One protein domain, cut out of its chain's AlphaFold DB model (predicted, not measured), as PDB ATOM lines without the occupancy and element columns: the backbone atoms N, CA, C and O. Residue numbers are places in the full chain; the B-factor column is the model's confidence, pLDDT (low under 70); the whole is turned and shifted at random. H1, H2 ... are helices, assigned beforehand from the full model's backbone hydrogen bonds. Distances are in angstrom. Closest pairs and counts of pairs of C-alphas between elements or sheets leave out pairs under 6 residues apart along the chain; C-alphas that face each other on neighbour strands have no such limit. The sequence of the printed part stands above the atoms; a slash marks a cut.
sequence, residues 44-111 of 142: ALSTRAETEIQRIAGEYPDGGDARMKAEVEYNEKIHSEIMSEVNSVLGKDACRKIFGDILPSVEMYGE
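What this domain is: This is residues 44 to 111 of the 142 residues of an uncharacterized protein of Clostridiaceae bacterium (UniProt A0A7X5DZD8). A long helical hairpin, H1 against the much longer H2, makes the length of the domain, and H2 runs on past the beginning of H1. At that far end of H2 the printed part folds back as a small hook: the short H3 packs on residues 83 to 87 of H2, and a loop then leads to the short H4, which lies loosely beside H2 near His 79. The printed part has 68 residues with four named helices, in the order H1, H2, H3, H4, and no named strand; the class is all helix. It is loose, with a radius of gyration of the C-alphas of 13.8 A, and elongated, spanning 42 by 23 by 18 A.

How they stand to each other: H1, residues 44 to 59, touches H2, residues 64 to 90, and the two form a helical hairpin. They run opposite ways at a shallow tilt of 13 degrees, and their closest C-alphas, those of Ile 53 and Glu 71, are 6.2 A apart. H2 touches H3, residues 94 to 99, with its residues 83 to 87 alone. The closest C-alphas there are those of Asn 87 and Ala 94, 5.2 A apart, and the two helices run opposite ways at a steep tilt of 55 degrees. H4, residues 106 to 111, touches no helix but is close to H2, not clearly touching it: the closest C-alphas, those of His 79 and Val 106, are 7.8 A apart. H2 and H4 run the same way at a shallow tilt of 31 degrees. H3 and H4 are also close but not clearly touching, about perpendicular at 85 degrees, with the closest C-alphas, those of Phe 99 and Met 108, 8.0 A apart. H1 is apart from H3, and only just apart from H4, at 8.2 A between their closest C-alphas. In H1, H2, H3 and H4 every O i to N i+4 pair is within hydrogen-bond range.

Where its parts are: H1 begins at C-alpha 44, at (-3.601, -29.160, -26.596), and measures 22.8 A from first to last C-alpha. H2, 27 residues from Gly 64 to Leu 90, measures 38.6 A and ends at C-alpha 90, at (-16.782, -28.866, -40.865). H3 runs from Ala 94 to Phe 99 over 8.4 A. H4 runs from Val 106 over 8.8 A to C-alpha 111, at (-3.238, -23.718, -43.081).

The domain as a whole: The two C-alphas farthest apart, those of Asp 62 and Gly 91, are 43.1 A apart, while those of the first and last printed residues, Ala 44 and Glu 111, are 17.4 A apart. The printed part has no cut. The links from H1 to H2 and from H2 to H3 are tight, the link from H3 to H4 is short, and no link is long. The mean pLDDT of the printed part is 94.5, and no printed residue is under 70.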
ATOM      1  N   ALA A  44      -3.747 -28.199 -27.689       90.81
ATOM      2  CA  ALA A  44      -3.601 -29.160 -26.596       90.81
ATOM      3  C   ALA A  44      -3.112 -30.538 -27.081       90.81
ATOM      4  O   ALA A  44      -2.247 -31.151 -26.450       90.81
ATOM      5  N   LEU A  45      -3.630 -31.018 -28.213       89.44
ATOM      6  CA  LEU A  45      -3.233 -32.272 -28.851       89.44
ATOM      7  C   LEU A  45      -1.783 -32.223 -29.319       89.44
ATOM      8  O   LEU A  45      -1.063 -33.199 -29.124       89.44
ATOM      9  N   SER A  46      -1.342 -31.085 -29.855       85.19
ATOM     10  CA  SER A  46       0.049 -30.880 -30.272       85.19
ATOM     11  C   SER A  46       1.002 -30.971 -29.072       85.19
ATOM     12  O   SER A  46       1.956 -31.745 -29.090       85.19
ATOM     13  N   THR A  47       0.668 -30.297 -27.966       88.88
ATOM     14  CA  THR A  47       1.443 -30.362 -26.708       88.88
ATOM     15  C   THR A  47       1.479 -31.783 -26.126       88.88
ATOM     16  O   THR A  47       2.518 -32.280 -25.678       88.88
ATOM     17  N   ARG A  48       0.327 -32.470 -26.135       90.69
ATOM     18  CA  ARG A  48       0.215 -33.866 -25.690       90.69
ATOM     19  C   ARG A  48       1.076 -34.781 -26.554       90.69
ATOM     20  O   ARG A  48       1.705 -35.692 -26.018       90.69
ATOM     21  N   ALA A  49       1.118 -34.524 -27.859       89.81
ATOM     22  CA  ALA A  49       1.884 -35.333 -28.782       89.81
ATOM     23  C   ALA A  49       3.390 -35.203 -28.544       89.81
ATOM     24  O   ALA A  49       4.073 -36.216 -28.440       89.81
ATOM     25  N   GLU A  50       3.892 -33.981 -28.366       90.06
ATOM     26  CA  GLU A  50       5.298 -33.734 -28.022       90.06
ATOM     27  C   GLU A  50       5.714 -34.465 -26.739       90.06
ATOM     28  O   GLU A  50       6.753 -35.129 -26.700       90.06
ATOM     29  N   THR A  51       4.873 -34.390 -25.704       94.06
ATOM     30  CA  THR A  51       5.122 -35.050 -24.414       94.06
ATOM     31  C   THR A  51       5.226 -36.566 -24.572       94.06
ATOM     32  O   THR A  51       6.125 -37.199 -24.017       94.06
ATOM     33  N   GLU A  52       4.325 -37.168 -25.345       94.75
ATOM     34  CA  GLU A  52       4.342 -38.613 -25.548       94.75
ATOM     35  C   GLU A  52       5.522 -39.064 -26.410       94.75
ATOM     36  O   GLU A  52       6.145 -40.076 -26.105       94.75
ATOM     37  N   ILE A  53       5.882 -38.311 -27.450       92.69
ATOM     38  CA  ILE A  53       7.059 -38.625 -28.267       92.69
ATOM     39  C   ILE A  53       8.327 -38.613 -27.404       92.69
ATOM     40  O   ILE A  53       9.162 -39.511 -27.521       92.69
ATOM     41  N   GLN A  54       8.450 -37.668 -26.465       94.62
ATOM     42  CA  GLN A  54       9.540 -37.677 -25.484       94.62
ATOM     43  C   GLN A  54       9.491 -38.902 -24.561       94.62
ATOM     44  O   GLN A  54      10.533 -39.495 -24.274       94.62
ATOM     45  N   ARG A  55       8.295 -39.315 -24.120       96.62
ATOM     46  CA  ARG A  55       8.111 -40.533 -23.319       96.62
ATOM     47  C   ARG A  55       8.560 -41.776 -24.090       96.62
ATOM     48  O   ARG A  55       9.346 -42.556 -23.560       96.62
ATOM     49  N   ILE A  56       8.127 -41.925 -25.342       96.06
ATOM     50  CA  ILE A  56       8.517 -43.026 -26.236       96.06
ATOM     51  C   ILE A  56      10.037 -43.027 -26.439       96.06
ATOM     52  O   ILE A  56      10.676 -44.067 -26.306       96.06
ATOM     53  N   ALA A  57      10.647 -41.866 -26.681       93.88
ATOM     54  CA  ALA A  57      12.099 -41.757 -26.800       93.88
ATOM     55  C   ALA A  57      12.837 -42.233 -25.533       93.88
ATOM     56  O   ALA A  57      13.907 -42.831 -25.642       93.88
ATOM     57  N   GLY A  58      12.265 -42.004 -24.346       95.62
ATOM     58  CA  GLY A  58      12.795 -42.504 -23.075       95.62
ATOM     59  C   GLY A  58      12.612 -44.012 -22.861       95.62
ATOM     60  O   GLY A  58      13.464 -44.638 -22.235       95.62
ATOM     61  N   GLU A  59      11.538 -44.608 -23.385       96.19
ATOM     62  CA  GLU A  59      11.296 -46.063 -23.331       96.19
ATOM     63  C   GLU A  59      12.202 -46.854 -24.277       96.19
ATOM     64  O   GLU A  59      12.534 -48.006 -24.000       96.19
ATOM     65  N   TYR A  60      12.635 -46.218 -25.365       94.81
ATOM     66  CA  TYR A  60      13.533 -46.795 -26.361       94.81
ATOM     67  C   TYR A  60      14.807 -45.940 -26.507       94.81
ATOM     68  O   TYR A  60      15.012 -45.317 -27.555       94.81
ATOM     69  N   PRO A  61      15.684 -45.899 -25.482       90.50
ATOM     70  CA  PRO A  61      16.849 -45.010 -25.464       90.50
ATOM     71  C   PRO A  61      17.864 -45.333 -26.569       90.50
ATOM     72  O   PRO A  61      18.497 -44.427 -27.108       90.50
ATOM     73  N   ASP A  62      17.964 -46.609 -26.956       92.94
ATOM     74  CA  ASP A  62      18.836 -47.076 -28.041       92.94
ATOM     75  C   ASP A  62      18.223 -46.851 -29.440       92.94
ATOM     76  O   ASP A  62      18.877 -47.063 -30.463       92.94
ATOM     77  N   GLY A  63      16.963 -46.401 -29.504       92.00
ATOM     78  CA  GLY A  63      16.242 -46.122 -30.740       92.00
ATOM     79  C   GLY A  63      15.905 -47.367 -31.567       92.00
ATOM     80  O   GLY A  63      15.421 -48.372 -31.045       92.00
ATOM     81  N   GLY A  64      16.110 -47.269 -32.884       94.75
ATOM     82  CA  GLY A  64      15.853 -48.342 -33.849       94.75
ATOM     83  C   GLY A  64      14.382 -48.522 -34.236       94.75
ATOM     84  O   GLY A  64      13.517 -47.710 -33.900       94.75
ATOM     85  N   ASP A  65      14.106 -49.612 -34.951       96.94
ATOM     86  CA  ASP A  65      12.801 -49.884 -35.569       96.94
ATOM     87  C   ASP A  65      11.651 -49.919 -34.555       96.94
ATOM     88  O   ASP A  65      10.545 -49.483 -34.863       96.94
ATOM     89  N   ALA A  66      11.900 -50.395 -33.330       94.81
ATOM     90  CA  ALA A  66      10.887 -50.439 -32.275       94.81
ATOM     91  C   ALA A  66      10.443 -49.033 -31.842       94.81
ATOM     92  O   ALA A  66       9.244 -48.783 -31.714       94.81
ATOM     93  N   ARG A  67      11.396 -48.102 -31.690       96.31
ATOM     94  CA  ARG A  67      11.101 -46.695 -31.395       96.31
ATOM     95  C   ARG A  67      10.369 -46.040 -32.554       96.31
ATOM     96  O   ARG A  67       9.325 -45.435 -32.346       96.31
ATOM     97  N   MET A  68      10.908 -46.190 -33.765       96.12
ATOM     98  CA  MET A  68      10.315 -45.613 -34.971       96.12
ATOM     99  C   MET A  68       8.868 -46.083 -35.140       96.12
ATOM    100  O   MET A  68       7.981 -45.274 -35.391       96.12
ATOM    101  N   LYS A  69       8.613 -47.379 -34.938       96.50
ATOM    102  CA  LYS A  69       7.266 -47.942 -34.970       96.50
ATOM    103  C   LYS A  69       6.355 -47.299 -33.921       96.50
ATOM    104  O   LYS A  69       5.267 -46.864 -34.276       96.50
ATOM    105  N   ALA A  70       6.798 -47.204 -32.667       96.62
ATOM    106  CA  ALA A  70       6.004 -46.603 -31.595       96.62
ATOM    107  C   ALA A  70       5.683 -45.117 -31.855       96.62
ATOM    108  O   ALA A  70       4.553 -44.684 -31.633       96.62
ATOM    109  N   GLU A  71       6.649 -44.343 -32.359       95.44
ATOM    110  CA  GLU A  71       6.454 -42.932 -32.718       95.44
ATOM    111  C   GLU A  71       5.461 -42.772 -33.880       95.44
ATOM    112  O   GLU A  71       4.563 -41.933 -33.802       95.44
ATOM    113  N   VAL A  72       5.576 -43.594 -34.931       94.50
ATOM    114  CA  VAL A  72       4.675 -43.556 -36.097       94.50
ATOM    115  C   VAL A  72       3.252 -43.969 -35.720       94.50
ATOM    116  O   VAL A  72       2.311 -43.260 -36.069       94.50
ATOM    117  N   GLU A  73       3.079 -45.059 -34.966       95.62
ATOM    118  CA  GLU A  73       1.757 -45.516 -34.504       95.62
ATOM    119  C   GLU A  73       1.071 -44.456 -33.631       95.62
ATOM    120  O   GLU A  73      -0.137 -44.222 -33.729       95.62
ATOM    121  N   TYR A  74       1.841 -43.776 -32.780       95.50
ATOM    122  CA  TYR A  74       1.302 -42.704 -31.960       95.50
ATOM    123  C   TYR A  74       0.963 -41.449 -32.779       95.50
ATOM    124  O   TYR A  74      -0.087 -40.838 -32.556       95.50
ATOM    125  N   ASN A  75       1.804 -41.080 -33.749       92.62
ATOM    126  CA  ASN A  75       1.522 -39.969 -34.652       92.62
ATOM    127  C   ASN A  75       0.234 -40.224 -35.456       92.62
ATOM    128  O   ASN A  75      -0.672 -39.391 -35.439       92.62
ATOM    129  N   GLU A  76       0.084 -41.412 -36.049       94.88
ATOM    130  CA  GLU A  76      -1.129 -41.812 -36.772       94.88
ATOM    131  C   GLU A  76      -2.383 -41.683 -35.893       94.88
ATOM    132  O   GLU A  76      -3.400 -41.116 -36.311       94.88
ATOM    133  N   LYS A  77      -2.303 -42.136 -34.637       95.00
ATOM    134  CA  LYS A  77      -3.399 -42.020 -33.669       95.00
ATOM    135  C   LYS A  77      -3.809 -40.565 -33.429       95.00
ATOM    136  O   LYS A  77      -4.999 -40.257 -33.479       95.00
ATOM    137  N   ILE A  78      -2.851 -39.676 -33.161       93.94
ATOM    138  CA  ILE A  78      -3.143 -38.262 -32.872       93.94
ATOM    139  C   ILE A  78      -3.738 -37.564 -34.090       93.94
ATOM    140  O   ILE A  78      -4.752 -36.876 -33.972       93.94
ATOM    141  N   HIS A  79      -3.157 -37.769 -35.267       94.19
ATOM    142  CA  HIS A  79      -3.669 -37.138 -36.476       94.19
ATOM    143  C   HIS A  79      -5.067 -37.656 -36.846       94.19
ATOM    144  O   HIS A  79      -5.878 -36.893 -37.374       94.19
ATOM    145  N   SER A  80      -5.384 -38.912 -36.511       95.50
ATOM    146  CA  SER A  80      -6.727 -39.482 -36.688       95.50
ATOM    147  C   SER A  80      -7.755 -38.852 -35.740       95.50
ATOM    148  O   SER A  80      -8.896 -38.608 -36.135       95.50
ATOM    149  N   GLU A  81      -7.356 -38.540 -34.504       94.94
ATOM    150  CA  GLU A  81      -8.189 -37.811 -33.537       94.94
ATOM    151  C   GLU A  81      -8.503 -36.398 -34.045       94.94
ATOM    152  O   GLU A  81      -9.675 -36.025 -34.127       94.94
ATOM    153  N   ILE A  82      -7.486 -35.665 -34.516       94.69
ATOM    154  CA  ILE A  82      -7.662 -34.332 -35.118       94.69
ATOM    155  C   ILE A  82      -8.589 -34.408 -36.338       94.69
ATOM    156  O   ILE A  82      -9.527 -33.617 -36.450       94.69
ATOM    157  N   MET A  83      -8.388 -35.387 -37.227       96.00
ATOM    158  CA  MET A  83      -9.231 -35.583 -38.411       96.00
ATOM    159  C   MET A  83     -10.706 -35.767 -38.027       96.00
ATOM    160  O   MET A  83     -11.602 -35.189 -38.649       96.00
ATOM    161  N   SER A  84     -10.972 -36.562 -36.988       95.50
ATOM    162  CA  SER A  84     -12.321 -36.788 -36.469       95.50
ATOM    163  C   SER A  84     -12.942 -35.500 -35.922       95.50
ATOM    164  O   SER A  84     -14.097 -35.194 -36.234       95.50
ATOM    165  N   GLU A  85     -12.188 -34.707 -35.159       94.69
ATOM    166  CA  GLU A  85     -12.676 -33.427 -34.641       94.69
ATOM    167  C   GLU A  85     -12.978 -32.428 -35.764       94.69
ATOM    168  O   GLU A  85     -14.067 -31.843 -35.787       94.69
ATOM    169  N   VAL A  86     -12.080 -32.293 -36.744       96.19
ATOM    170  CA  VAL A  86     -12.272 -31.424 -37.916       96.19
ATOM    171  C   VAL A  86     -13.517 -31.839 -38.703       96.19
ATOM    172  O   VAL A  86     -14.376 -30.999 -38.984       96.19
ATOM    173  N   ASN A  87     -13.675 -33.133 -38.997       96.75
ATOM    174  CA  ASN A  87     -14.873 -33.667 -39.653       96.75
ATOM    175  C   ASN A  87     -16.143 -33.421 -38.832       96.75
ATOM    176  O   ASN A  87     -17.214 -33.184 -39.393       96.75
ATOM    177  N   SER A  88     -16.060 -33.449 -37.500       94.75
ATOM    178  CA  SER A  88     -17.222 -33.143 -36.669       94.75
ATOM    179  C   SER A  88     -17.693 -31.703 -36.905       94.75
ATOM    180  O   SER A  88     -18.894 -31.479 -37.077       94.75
ATOM    181  N   VAL A  89     -16.770 -30.734 -36.960       94.94
ATOM    182  CA  VAL A  89     -17.071 -29.296 -37.055       94.94
ATOM    183  C   VAL A  89     -17.429 -28.873 -38.477       94.94
ATOM    184  O   VAL A  89     -18.421 -28.172 -38.669       94.94
ATOM    185  N   LEU A  90     -16.644 -29.296 -39.467       94.88
ATOM    186  CA  LEU A  90     -16.782 -28.866 -40.865       94.88
ATOM    187  C   LEU A  90     -17.737 -29.747 -41.681       94.88
ATOM    188  O   LEU A  90     -18.057 -29.436 -42.831       94.88
ATOM    189  N   GLY A  91     -18.221 -30.826 -41.069       93.94
ATOM    190  CA  GLY A  91     -19.142 -31.777 -41.661       93.94
ATOM    191  C   GLY A  91     -18.460 -33.075 -42.076       93.94
ATOM    192  O   GLY A  91     -17.245 -33.162 -42.260       93.94
ATOM    193  N   LYS A  92     -19.287 -34.110 -42.239       93.12
ATOM    194  CA  LYS A  92     -18.823 -35.452 -42.588       93.12
ATOM    195  C   LYS A  92     -17.946 -35.421 -43.850       93.12
ATOM    196  O   LYS A  92     -18.295 -34.783 -44.850       93.12
ATOM    197  N   ASP A  93     -16.828 -36.139 -43.777       94.94
ATOM    198  CA  ASP A  93     -15.832 -36.295 -44.840       94.94
ATOM    199  C   ASP A  93     -15.168 -34.977 -45.287       94.94
ATOM    200  O   ASP A  93     -14.629 -34.912 -46.391       94.94
ATOM    201  N   ALA A  94     -15.204 -33.919 -44.465       97.19
ATOM    202  CA  ALA A  94     -14.559 -32.643 -44.771       97.19
ATOM    203  C   ALA A  94     -13.055 -32.802 -45.027       97.19
ATOM    204  O   ALA A  94     -12.573 -32.315 -46.043       97.19
ATOM    205  N   CYS A  95     -12.331 -33.539 -44.181       97.50
ATOM    206  CA  CYS A  95     -10.899 -33.777 -44.364       97.50
ATOM    207  C   CYS A  95     -10.592 -34.456 -45.700       97.50
ATOM    208  O   CYS A  95      -9.699 -34.002 -46.401       97.50
ATOM    209  N   ARG A  96     -11.373 -35.470 -46.103       97.50
ATOM    210  CA  ARG A  96     -11.195 -36.128 -47.408       97.50
ATOM    211  C   ARG A  96     -11.373 -35.139 -48.564       97.50
ATOM    212  O   ARG A  96     -10.623 -35.181 -49.528       97.50
ATOM    213  N   LYS A  97     -12.366 -34.249 -48.471       97.94
ATOM    214  CA  LYS A  97     -12.633 -33.243 -49.513       97.94
ATOM    215  C   LYS A  97     -11.522 -32.197 -49.593       97.94
ATOM    216  O   LYS A  97     -11.127 -31.815 -50.685       97.94
ATOM    217  N   ILE A  98     -11.043 -31.728 -48.443       97.56
ATOM    218  CA  ILE A  98     -10.052 -30.647 -48.349       97.56
ATOM    219  C   ILE A  98      -8.648 -31.158 -48.695       97.56
ATOM    220  O   ILE A  98      -7.927 -30.524 -49.453       97.56
ATOM    221  N   PHE A  99      -8.257 -32.298 -48.128       97.00
ATOM    222  CA  PHE A  99      -6.874 -32.776 -48.151       97.00
ATOM    223  C   PHE A  99      -6.659 -33.977 -49.080       97.00
ATOM    224  O   PHE A  99      -5.518 -34.349 -49.343       97.00
ATOM    225  N   GLY A 100      -7.734 -34.587 -49.585       95.94
ATOM    226  CA  GLY A 100      -7.681 -35.856 -50.304       95.94
ATOM    227  C   GLY A 100      -7.712 -37.069 -49.370       95.94
ATOM    228  O   GLY A 100      -7.993 -36.962 -48.176       95.94
ATOM    229  N   ASP A 101      -7.447 -38.248 -49.931       96.00
ATOM    230  CA  ASP A 101      -7.465 -39.529 -49.212       96.00
ATOM    231  C   ASP A 101      -6.155 -39.761 -48.440       96.00
ATOM    232  O   ASP A 101      -5.363 -40.649 -48.754       96.00
ATOM    233  N   ILE A 102      -5.886 -38.877 -47.477       96.44
ATOM    234  CA  ILE A 102      -4.686 -38.889 -46.637       96.44
ATOM    235  C   ILE A 102      -5.035 -38.617 -45.175       96.44
ATOM    236  O   ILE A 102      -6.105 -38.093 -44.855       96.44
ATOM    237  N   LEU A 103      -4.074 -38.899 -44.297       96.19
ATOM    238  CA  LEU A 103      -4.045 -38.381 -42.937       96.19
ATOM    239  C   LEU A 103      -3.251 -37.054 -42.928       96.19
ATOM    240  O   LEU A 103      -2.036 -37.094 -43.127       96.19
ATOM    241  N   PRO A 104      -3.900 -35.880 -42.776       95.88
ATOM    242  CA  PRO A 104      -3.244 -34.578 -42.955       95.88
ATOM    243  C   PRO A 104      -2.182 -34.299 -41.892       95.88
ATOM    244  O   PRO A 104      -2.347 -34.706 -40.741       95.88
ATOM    245  N   SER A 105      -1.129 -33.557 -42.247       92.25
ATOM    246  CA  SER A 105      -0.105 -33.115 -41.291       92.25
ATOM    247  C   SER A 105      -0.589 -31.948 -40.413       92.25
ATOM    248  O   SER A 105      -1.617 -31.325 -40.687       92.25
ATOM    249  N   VAL A 106       0.165 -31.627 -39.356       89.12
ATOM    250  CA  VAL A 106      -0.132 -30.497 -38.455       89.12
ATOM    251  C   VAL A 106      -0.127 -29.179 -39.234       89.12
ATOM    252  O   VAL A 106      -1.011 -28.346 -39.046       89.12
ATOM    253  N   GLU A 107       0.815 -29.013 -40.161       91.81
ATOM    254  CA  GLU A 107       0.927 -27.825 -41.008       91.81
ATOM    255  C   GLU A 107      -0.314 -27.644 -41.890       91.81
ATOM    256  O   GLU A 107      -0.845 -26.539 -41.979       91.81
ATOM    257  N   MET A 108      -0.832 -28.733 -42.473       95.69
ATOM    258  CA  MET A 108      -2.043 -28.687 -43.303       95.69
ATOM    259  C   MET A 108      -3.281 -28.277 -42.493       95.69
ATOM    260  O   MET A 108      -4.126 -27.524 -42.981       95.69
ATOM    261  N   TYR A 109      -3.397 -28.744 -41.246       95.06
ATOM    262  CA  TYR A 109      -4.467 -28.299 -40.349       95.06
ATOM    263  C   TYR A 109      -4.326 -26.820 -39.975       95.06
ATOM    264  O   TYR A 109      -5.327 -26.099 -39.968       95.06
ATOM    265  N   GLY A 110      -3.100 -26.360 -39.713       93.69
ATOM    266  CA  GLY A 110      -2.803 -24.949 -39.473       93.69
ATOM    267  C   GLY A 110      -3.248 -24.068 -40.639       93.69
ATOM    268  O   GLY A 110      -4.029 -23.135 -40.444       93.69
ATOM    269  N   GLU A 111      -2.850 -24.429 -41.861       95.75
ATOM    270  CA  GLU A 111      -3.238 -23.718 -43.081       95.75
ATOM    271  C   GLU A 111      -4.764 -23.692 -43.264       95.75
ATOM    272  O   GLU A 111      -5.344 -22.639 -43.541       95.75
TER     273      GLU A 111